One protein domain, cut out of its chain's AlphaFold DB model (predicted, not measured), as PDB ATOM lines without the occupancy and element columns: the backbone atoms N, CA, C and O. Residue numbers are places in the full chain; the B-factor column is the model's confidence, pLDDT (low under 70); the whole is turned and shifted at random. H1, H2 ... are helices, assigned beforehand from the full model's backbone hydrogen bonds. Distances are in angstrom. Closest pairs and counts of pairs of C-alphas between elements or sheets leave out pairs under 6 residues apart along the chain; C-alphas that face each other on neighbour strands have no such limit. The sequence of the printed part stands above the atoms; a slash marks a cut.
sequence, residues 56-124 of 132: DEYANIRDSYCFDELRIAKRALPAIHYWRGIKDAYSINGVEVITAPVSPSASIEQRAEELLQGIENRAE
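This is residues 56 to 124 of the 132 residues of an uncharacterized protein of Arthroderma benhamiae (strain ATCC MYA-4681 / CBS 112371) (UniProt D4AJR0). Little regular structure is seen here: three separate helices are strung on long links in an open shape. H3, the longest, and H2 run nearly the same way, with residues 97 to 103 running back between them; small H1 lies away from both. Of 69 printed residues, 27 are in three named helices, H1, H2, H3 in chain order: all helix, no named strand, loose with radius of gyration of the C-alphas 14.6 A, spanning 40 by 36 by 21 A.

Start at H3, residues 108 to 123; it is apart from H2, residues 86 to 92, and H1, residues 58 to 61. Residues 69 to 70 pair antiparallel with 80 to 81. O i to N i+4 pairs are within hydrogen-bond range throughout H2 and in 11 of 12 in H3; H1 is too short for one.

Find C-alpha 108 at (60.631, 80.455, 17.082); H3 runs 21.6 A to C-alpha 123 at (48.835, 94.946, 27.975). H2 spans 10.1 A, H1 5.3 A.

The farthest C-alphas, Asn 60 and Gly 94, are 40.9 A apart. The printed part has no cut; both links are long. Residues 56 to 80 are under pLDDT 70.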
ATOM      1  N   ASP A  56      72.413  83.803   1.957       62.09
ATOM      2  CA  ASP A  56      72.463  82.721   2.956       62.09
ATOM      3  C   ASP A  56      73.532  82.964   4.044       62.09
ATOM      4  O   ASP A  56      73.765  82.128   4.912       62.09
ATOM      5  N   GLU A  57      74.168  84.140   4.055       66.31
ATOM      6  CA  GLU A  57      75.214  84.494   5.032       66.31
ATOM      7  C   GLU A  57      74.634  85.068   6.335       66.31
ATOM      8  O   GLU A  57      75.371  85.603   7.162       66.31
ATOM      9  N   TYR A  58      73.317  84.953   6.550       63.06
ATOM     10  CA  TYR A  58      72.662  85.460   7.759       63.06
ATOM     11  C   TYR A  58      73.305  84.903   9.031       63.06
ATOM     12  O   TYR A  58      73.494  85.646   9.989       63.06
ATOM     13  N   ALA A  59      73.714  83.630   9.028       64.19
ATOM     14  CA  ALA A  59      74.402  83.014  10.160       64.19
ATOM     15  C   ALA A  59      75.662  83.788  10.594       64.19
ATOM     16  O   ALA A  59      75.947  83.842  11.785       64.19
ATOM     17  N   ASN A  60      76.358  84.441   9.656       69.62
ATOM     18  CA  ASN A  60      77.596  85.177   9.923       69.62
ATOM     19  C   ASN A  60      77.348  86.552  10.559       69.62
ATOM     20  O   ASN A  60      78.236  87.097  11.207       69.62
ATOM     21  N   ILE A  61      76.159  87.126  10.357       67.62
ATOM     22  CA  ILE A  61      75.806  88.462  10.860       67.62
ATOM     23  C   ILE A  61      74.736  88.430  11.950       67.62
ATOM     24  O   ILE A  61      74.489  89.464  12.569       67.62
ATOM     25  N   ARG A  62      74.122  87.267  12.203       65.94
ATOM     26  CA  ARG A  62      73.010  87.047  13.143       65.94
ATOM     27  C   ARG A  62      73.286  87.608  14.535       65.94
ATOM     28  O   ARG A  62      72.379  88.176  15.129       65.94
ATOM     29  N   ASP A  63      74.521  87.505  15.017       65.81
ATOM     30  CA  ASP A  63      74.908  87.990  16.349       65.81
ATOM     31  C   ASP A  63      74.996  89.525  16.426       65.81
ATOM     32  O   ASP A  63      74.909  90.110  17.502       65.81
ATOM     33  N   SER A  64      75.135  90.190  15.275       63.12
ATOM     34  CA  SER A  64      75.190  91.654  15.137       63.12
ATOM     35  C   SER A  64      73.914  92.269  14.555       63.12
ATOM     36  O   SER A  64      73.783  93.492  14.488       63.12
ATOM     37  N   TYR A  65      72.978  91.431  14.112       62.06
ATOM     38  CA  TYR A  65      71.755  91.859  13.458       62.06
ATOM     39  C   TYR A  65      70.714  92.223  14.519       62.06
ATOM     40  O   TYR A  65      70.348  91.383  15.333       62.06
ATOM     41  N   CYS A  66      70.225  93.464  14.519       60.28
ATOM     42  CA  CYS A  66      69.197  93.937  15.447       60.28
ATOM     43  C   CYS A  66      67.943  94.344  14.663       60.28
ATOM     44  O   CYS A  66      68.031  95.154  13.743       60.28
ATOM     45  N   PHE A  67      66.781  93.784  15.022       61.50
ATOM     46  CA  PHE A  67      65.495  94.069  14.362       61.50
ATOM     47  C   PHE A  67      64.776  95.304  14.923       61.50
ATOM     48  O   PHE A  67      63.694  95.647  14.456       61.50
ATOM     49  N   ASP A  68      65.346  95.949  15.940       63.69
ATOM     50  CA  ASP A  68      64.637  96.956  16.731       63.69
ATOM     51  C   ASP A  68      65.158  98.374  16.458       63.69
ATOM     52  O   ASP A  68      64.385  99.295  16.181       63.69
ATOM     53  N   GLU A  69      66.483  98.542  16.442       64.81
ATOM     54  CA  GLU A  69      67.130  99.838  16.254       64.81
ATOM     55  C   GLU A  69      68.403  99.720  15.406       64.81
ATOM     56  O   GLU A  69      69.350  99.017  15.762       64.81
ATOM     57  N   LEU A  70      68.455 100.466  14.298       66.62
ATOM     58  CA  LEU A  70      69.676 100.659  13.521       66.62
ATOM     59  C   LEU A  70      70.348 101.971  13.938       66.62
ATOM     60  O   LEU A  70      69.803 103.062  13.747       66.62
ATOM     61  N   ARG A  71      71.572 101.873  14.466       63.97
ATOM     62  CA  ARG A  71      72.417 103.029  14.800       63.97
ATOM     63  C   ARG A  71      73.507 103.206  13.752       63.97
ATOM     64  O   ARG A  71      74.573 102.596  13.837       63.97
ATOM     65  N   ILE A  72      73.250 104.060  12.767       62.56
ATOM     66  CA  ILE A  72      74.239 104.419  11.745       62.56
ATOM     67  C   ILE A  72      75.213 105.428  12.366       62.56
ATOM     68  O   ILE A  72      74.853 106.575  12.603       62.56
ATOM     69  N   ALA A  73      76.444 104.985  12.635       58.56
ATOM     70  CA  ALA A  73      77.535 105.750  13.252       58.56
ATOM     71  C   ALA A  73      77.259 106.220  14.699       58.56
ATOM     72  O   ALA A  73      76.340 106.976  14.997       58.56
ATOM     73  N   LYS A  74      78.125 105.800  15.630       58.38
ATOM     74  CA  LYS A  74      77.934 105.858  17.093       58.38
ATOM     75  C   LYS A  74      77.716 107.249  17.733       58.38
ATOM     76  O   LYS A  74      77.671 107.308  18.959       58.38
ATOM     77  N   ARG A  75      77.587 108.365  16.999       58.41
ATOM     78  CA  ARG A  75      77.563 109.696  17.644       58.41
ATOM     79  C   ARG A  75      76.816 110.844  16.951       58.41
ATOM     80  O   ARG A  75      76.697 111.884  17.585       58.41
ATOM     81  N   ALA A  76      76.312 110.702  15.722       60.81
ATOM     82  CA  ALA A  76      75.768 111.860  14.986       60.81
ATOM     83  C   ALA A  76      74.347 111.697  14.428       60.81
ATOM     84  O   ALA A  76      73.719 112.704  14.114       60.81
ATOM     85  N   LEU A  77      73.824 110.473  14.308       61.81
ATOM     86  CA  LEU A  77      72.499 110.234  13.736       61.81
ATOM     87  C   LEU A  77      71.561 109.595  14.767       61.81
ATOM     88  O   LEU A  77      72.009 108.770  15.571       61.81
ATOM     89  N   PRO A  78      70.270 109.975  14.767       62.53
ATOM     90  CA  PRO A  78      69.287 109.359  15.639       62.53
ATOM     91  C   PRO A  78      69.124 107.877  15.297       62.53
ATOM     92  O   PRO A  78      69.208 107.468  14.138       62.53
ATOM     93  N   ALA A  79      68.854 107.096  16.337       66.62
ATOM     94  CA  ALA A  79      68.343 105.739  16.260       66.62
ATOM     95  C   ALA A  79      67.232 105.607  15.203       66.62
ATOM     96  O   ALA A  79      66.211 106.300  15.281       66.62
ATOM     97  N   ILE A  80      67.405 104.724  14.216       68.19
ATOM     98  CA  ILE A  80      66.321 104.367  13.298       68.19
ATOM     99  C   ILE A  80      65.603 103.163  13.896       68.19
ATOM    100  O   ILE A  80      66.089 102.037  13.807       68.19
ATOM    101  N   HIS A  81      64.444 103.405  14.504       73.06
ATOM    102  CA  HIS A  81      63.564 102.329  14.948       73.06
ATOM    103  C   HIS A  81      62.837 101.713  13.755       73.06
ATOM    104  O   HIS A  81      62.284 102.443  12.928       73.06
ATOM    105  N   TYR A  82      62.787 100.384  13.698       75.38
ATOM    106  CA  TYR A  82      62.143  99.652  12.603       75.38
ATOM    107  C   TYR A  82      60.671 100.063  12.399       75.38
ATOM    108  O   TYR A  82      60.219 100.253  11.272       75.38
ATOM    109  N   TRP A  83      59.946 100.310  13.493       82.44
ATOM    110  CA  TRP A  83      58.529 100.696  13.482       82.44
ATOM    111  C   TRP A  83      58.274 102.214  13.462       82.44
ATOM    112  O   TRP A  83      57.132 102.651  13.653       82.44
ATOM    113  N   ARG A  84      59.314 103.039  13.264       76.44
ATOM    114  CA  ARG A  84      59.171 104.504  13.198       76.44
ATOM    115  C   ARG A  84      58.238 104.886  12.041       76.44
ATOM    116  O   ARG A  84      58.328 104.314  10.959       76.44
ATOM    117  N   GLY A  85      57.317 105.823  12.259       84.12
ATOM    118  CA  GLY A  85      56.269 106.172  11.294       84.12
ATOM    119  C   GLY A  85      55.001 105.320  11.402       84.12
ATOM    120  O   GLY A  85      53.915 105.885  11.477       84.12
ATOM    121  N   ILE A  86      55.103 103.985  11.496       85.75
ATOM    122  CA  ILE A  86      53.926 103.129  11.758       85.75
ATOM    123  C   ILE A  86      53.399 103.411  13.166       85.75
ATOM    124  O   ILE A  86      52.218 103.709  13.340       85.75
ATOM    125  N   LYS A  87      54.289 103.387  14.164       87.25
ATOM    126  CA  LYS A  87      53.943 103.711  15.552       87.25
ATOM    127  C   LYS A  87      53.303 105.094  15.663       87.25
ATOM    128  O   LYS A  87      52.279 105.240  16.326       87.25
ATOM    129  N   ASP A  88      53.887 106.080  14.986       87.38
ATOM    130  CA  ASP A  88      53.428 107.471  15.011       87.38
ATOM    131  C   ASP A  88      52.042 107.600  14.368       87.38
ATOM    132  O   ASP A  88      51.147 108.208  14.949       87.38
ATOM    133  N   ALA A  89      51.826 106.957  13.216       91.12
ATOM    134  CA  ALA A  89      50.542 106.963  12.524       91.12
ATOM    135  C   ALA A  89      49.418 106.364  13.382       91.12
ATOM    136  O   ALA A  89      48.350 106.959  13.495       91.12
ATOM    137  N   TYR A  90      49.648 105.217  14.023       92.06
ATOM    138  CA  TYR A  90      48.659 104.622  14.929       92.06
ATOM    139  C   TYR A  90      48.427 105.484  16.175       92.06
ATOM    140  O   TYR A  90      47.279 105.695  16.566       92.06
ATOM    141  N   SER A  91      49.495 106.054  16.738       88.81
ATOM    142  CA  SER A  91      49.414 106.906  17.930       88.81
ATOM    143  C   SER A  91      48.598 108.179  17.672       88.81
ATOM    144  O   SER A  91      47.773 108.554  18.500       88.81
ATOM    145  N   ILE A  92      48.750 108.805  16.497       92.62
ATOM    146  CA  ILE A  92      47.941 109.963  16.069       92.62
ATOM    147  C   ILE A  92      46.448 109.609  15.985       92.62
ATOM    148  O   ILE A  92      45.596 110.450  16.255       92.62
ATOM    149  N   ASN A  93      46.119 108.356  15.665       93.62
ATOM    150  CA  ASN A  93      44.743 107.856  15.624       93.62
ATOM    151  C   ASN A  93      44.227 107.374  16.996       93.62
ATOM    152  O   ASN A  93      43.193 106.711  17.062       93.62
ATOM    153  N   GLY A  94      44.938 107.673  18.088       92.75
ATOM    154  CA  GLY A  94      44.549 107.270  19.442       92.75
ATOM    155  C   GLY A  94      44.712 105.774  19.719       92.75
ATOM    156  O   GLY A  94      44.136 105.265  20.678       92.75
ATOM    157  N   VAL A  95      45.474 105.056  18.888       93.00
ATOM    158  CA  VAL A  95      45.781 103.639  19.097       93.00
ATOM    159  C   VAL A  95      47.084 103.518  19.874       93.00
ATOM    160  O   VAL A  95      48.131 103.998  19.443       93.00
ATOM    161  N   GLU A  96      47.030 102.829  21.009       91.31
ATOM    162  CA  GLU A  96      48.219 102.484  21.780       91.31
ATOM    163  C   GLU A  96      49.040 101.417  21.048       91.31
ATOM    164  O   GLU A  96      48.540 100.344  20.704       91.31
ATOM    165  N   VAL A  97      50.319 101.714  20.818       90.50
ATOM    166  CA  VAL A  97      51.249 100.805  20.143       90.50
ATOM    167  C   VAL A  97      52.314 100.339  21.119       90.50
ATOM    168  O   VAL A  97      53.152 101.120  21.581       90.50
ATOM    169  N   ILE A  98      52.316  99.033  21.365       88.50
ATOM    170  CA  ILE A  98      53.315  98.341  22.170       88.50
ATOM    171  C   ILE A  98      54.356  97.722  21.235       88.50
ATOM    172  O   ILE A  98      54.017  96.952  20.339       88.50
ATOM    173  N   THR A  99      55.631  98.031  21.463       88.06
ATOM    174  CA  THR A  99      56.758  97.366  20.799       88.06
ATOM    175  C   THR A  99      57.381  96.363  21.765       88.06
ATOM    176  O   THR A  99      57.821  96.743  22.853       88.06
ATOM    177  N   ALA A 100      57.401  95.085  21.382       85.88
ATOM    178  CA  ALA A 100      58.021  94.007  22.145       85.88
ATOM    179  C   ALA A 100      59.269  93.514  21.391       85.88
ATOM    180  O   ALA A 100      59.116  92.831  20.375       85.88
ATOM    181  N   PRO A 101      60.487  93.880  21.834       83.94
ATOM    182  CA  PRO A 101      61.698  93.339  21.238       83.94
ATOM    183  C   PRO A 101      61.787  91.842  21.511       83.94
ATOM    184  O   PRO A 101      61.539  91.393  22.629       83.94
ATOM    185  N   VAL A 102      62.177  91.090  20.487       87.75
ATOM    186  CA  VAL A 102      62.520  89.672  20.592       87.75
ATOM    187  C   VAL A 102      63.934  89.465  20.075       87.75
ATOM    188  O   VAL A 102      64.397  90.183  19.183       87.75
ATOM    189  N   SER A 103      64.617  88.468  20.617       82.06
ATOM    190  CA  SER A 103      65.959  88.085  20.214       82.06
ATOM    191  C   SER A 103      65.945  87.670  18.733       82.06
ATOM    192  O   SER A 103      65.325  86.667  18.372       82.06
ATOM    193  N   PRO A 104      66.631  88.399  17.833       76.06
ATOM    194  CA  PRO A 104      66.561  88.159  16.385       76.06
ATOM    195  C   PRO A 104      67.156  86.802  15.997       76.06
ATOM    196  O   PRO A 104      66.777  86.187  14.997       76.06
ATOM    197  N   SER A 105      68.082  86.330  16.824       78.62
ATOM    198  CA  SER A 105      68.769  85.068  16.697       78.62
ATOM    199  C   SER A 105      68.009  83.904  17.347       78.62
ATOM    200  O   SER A 105      68.321  82.765  17.027       78.62
ATOM    201  N   ALA A 106      67.032  84.123  18.225       82.25
ATOM    202  CA  ALA A 106      66.407  83.041  18.988       82.25
ATOM    203  C   ALA A 106      65.537  82.098  18.134       82.25
ATOM    204  O   ALA A 106      65.129  82.427  17.014       82.25
ATOM    205  N   SER A 107      65.253  80.907  18.681       88.94
ATOM    206  CA  SER A 107      64.310  79.964  18.066       88.94
ATOM    207  C   SER A 107      62.899  80.562  18.005       88.94
ATOM    208  O   SER A 107      62.594  81.561  18.660       88.94
ATOM    209  N   ILE A 108      62.011  79.964  17.209       87.06
ATOM    210  CA  ILE A 108      60.631  80.455  17.082       87.06
ATOM    211  C   ILE A 108      59.911  80.393  18.432       87.06
ATOM    212  O   ILE A 108      59.228  81.341  18.801       87.06
ATOM    213  N   GLU A 109      60.101  79.301  19.162       94.25
ATOM    214  CA  GLU A 109      59.494  79.031  20.462       94.25
ATOM    215  C   GLU A 109      59.957  80.057  21.492       94.25
ATOM    216  O   GLU A 109      59.133  80.676  22.160       94.25
ATOM    217  N   GLN A 110      61.266  80.313  21.543       90.06
ATOM    218  CA  GLN A 110      61.838  81.301  22.448       90.06
ATOM    219  C   GLN A 110      61.345  82.718  22.119       90.06
ATOM    220  O   GLN A 110      60.954  83.457  23.017       90.06
ATOM    221  N   ARG A 111      61.275  83.096  20.835       93.19
ATOM    222  CA  ARG A 111      60.713  84.403  20.444       93.19
ATOM    223  C   ARG A 111      59.229  84.525  20.776       93.19
ATOM    224  O   ARG A 111      58.771  85.614  21.102       93.19
ATOM    225  N   ALA A 112      58.467  83.438  20.666       93.44
ATOM    226  CA  ALA A 112      57.056  83.436  21.028       93.44
ATOM    227  C   ALA A 112      56.867  83.649  22.537       93.44
ATOM    228  O   ALA A 112      55.978  84.398  22.937       93.44
ATOM    229  N   GLU A 113      57.722  83.040  23.359       94.06
ATOM    230  CA  GLU A 113      57.741  83.247  24.807       94.06
ATOM    231  C   GLU A 113      58.134  84.686  25.177       94.06
ATOM    232  O   GLU A 113      57.416  85.340  25.933       94.06
ATOM    233  N   GLU A 114      59.208  85.219  24.588       93.00
ATOM    234  CA  GLU A 114      59.631  86.616  24.778       93.00
ATOM    235  C   GLU A 114      58.524  87.606  24.372       93.00
ATOM    236  O   GLU A 114      58.239  88.568  25.092       93.00
ATOM    237  N   LEU A 115      57.854  87.355  23.241       93.06
ATOM    238  CA  LEU A 115      56.722  88.158  22.781       93.06
ATOM    239  C   LEU A 115      55.558  88.102  23.774       93.06
ATOM    240  O   LEU A 115      54.982  89.144  24.092       93.06
ATOM    241  N   LEU A 116      55.215  86.909  24.265       93.56
ATOM    242  CA  LEU A 116      54.136  86.723  25.232       93.56
ATOM    243  C   LEU A 116      54.419  87.497  26.522       93.56
ATOM    244  O   LEU A 116      53.583  88.299  26.930       93.56
ATOM    245  N   GLN A 117      55.616  87.351  27.096       92.44
ATOM    246  CA  GLN A 117      56.033  88.122  28.273       92.44
ATOM    247  C   GLN A 117      55.980  89.633  27.999       92.44
ATOM    248  O   GLN A 117      55.530  90.424  28.830       92.44
ATOM    249  N   GLY A 118      56.414  90.054  26.807       91.75
ATOM    250  CA  GLY A 118      56.369  91.447  26.383       91.75
ATOM    251  C   GLY A 118      54.954  92.026  26.323       91.75
ATOM    252  O   GLY A 118      54.776  93.197  26.677       91.75
ATOM    253  N   ILE A 119      53.978  91.216  25.901       92.50
ATOM    254  CA  ILE A 119      52.550  91.548  25.879       92.50
ATOM    255  C   ILE A 119      51.990  91.561  27.300       92.50
ATOM    256  O   ILE A 119      51.384  92.554  27.680       92.50
ATOM    257  N   GLU A 120      52.202  90.517  28.100       93.38
ATOM    258  CA  GLU A 120      51.653  90.412  29.461       93.38
ATOM    259  C   GLU A 120      52.070  91.596  30.341       93.38
ATOM    260  O   GLU A 120      51.226  92.209  30.996       93.38
ATOM    261  N   ASN A 121      53.341  91.995  30.257       92.00
ATOM    262  CA  ASN A 121      53.895  93.102  31.038       92.00
ATOM    263  C   ASN A 121      53.347  94.488  30.652       92.00
ATOM    264  O   ASN A 121      53.485  95.424  31.433       92.00
ATOM    265  N   ARG A 122      52.788  94.655  29.445       91.56
ATOM    266  CA  ARG A 122      52.394  95.975  28.899       91.56
ATOM    267  C   ARG A 122      50.905  96.095  28.589       91.56
ATOM    268  O   ARG A 122      50.350  97.187  28.589       91.56
ATOM    269  N   ALA A 123      50.251  94.979  28.297       90.94
ATOM    270  CA  ALA A 123      48.835  94.946  27.975       90.94
ATOM    271  C   ALA A 123      47.957  94.959  29.231       90.94
ATOM    272  O   ALA A 123      46.779  95.274  29.107       90.94
ATOM    273  N   GLU A 124      48.490  94.644  30.420       88.88
ATOM    274  CA  GLU A 124      47.742  94.668  31.692       88.88
ATOM    275  C   GLU A 124      46.442  93.835  31.626       88.88
ATOM    276  O   GLU A 124      45.381  94.229  32.102       88.88
TER     277      GLU A 124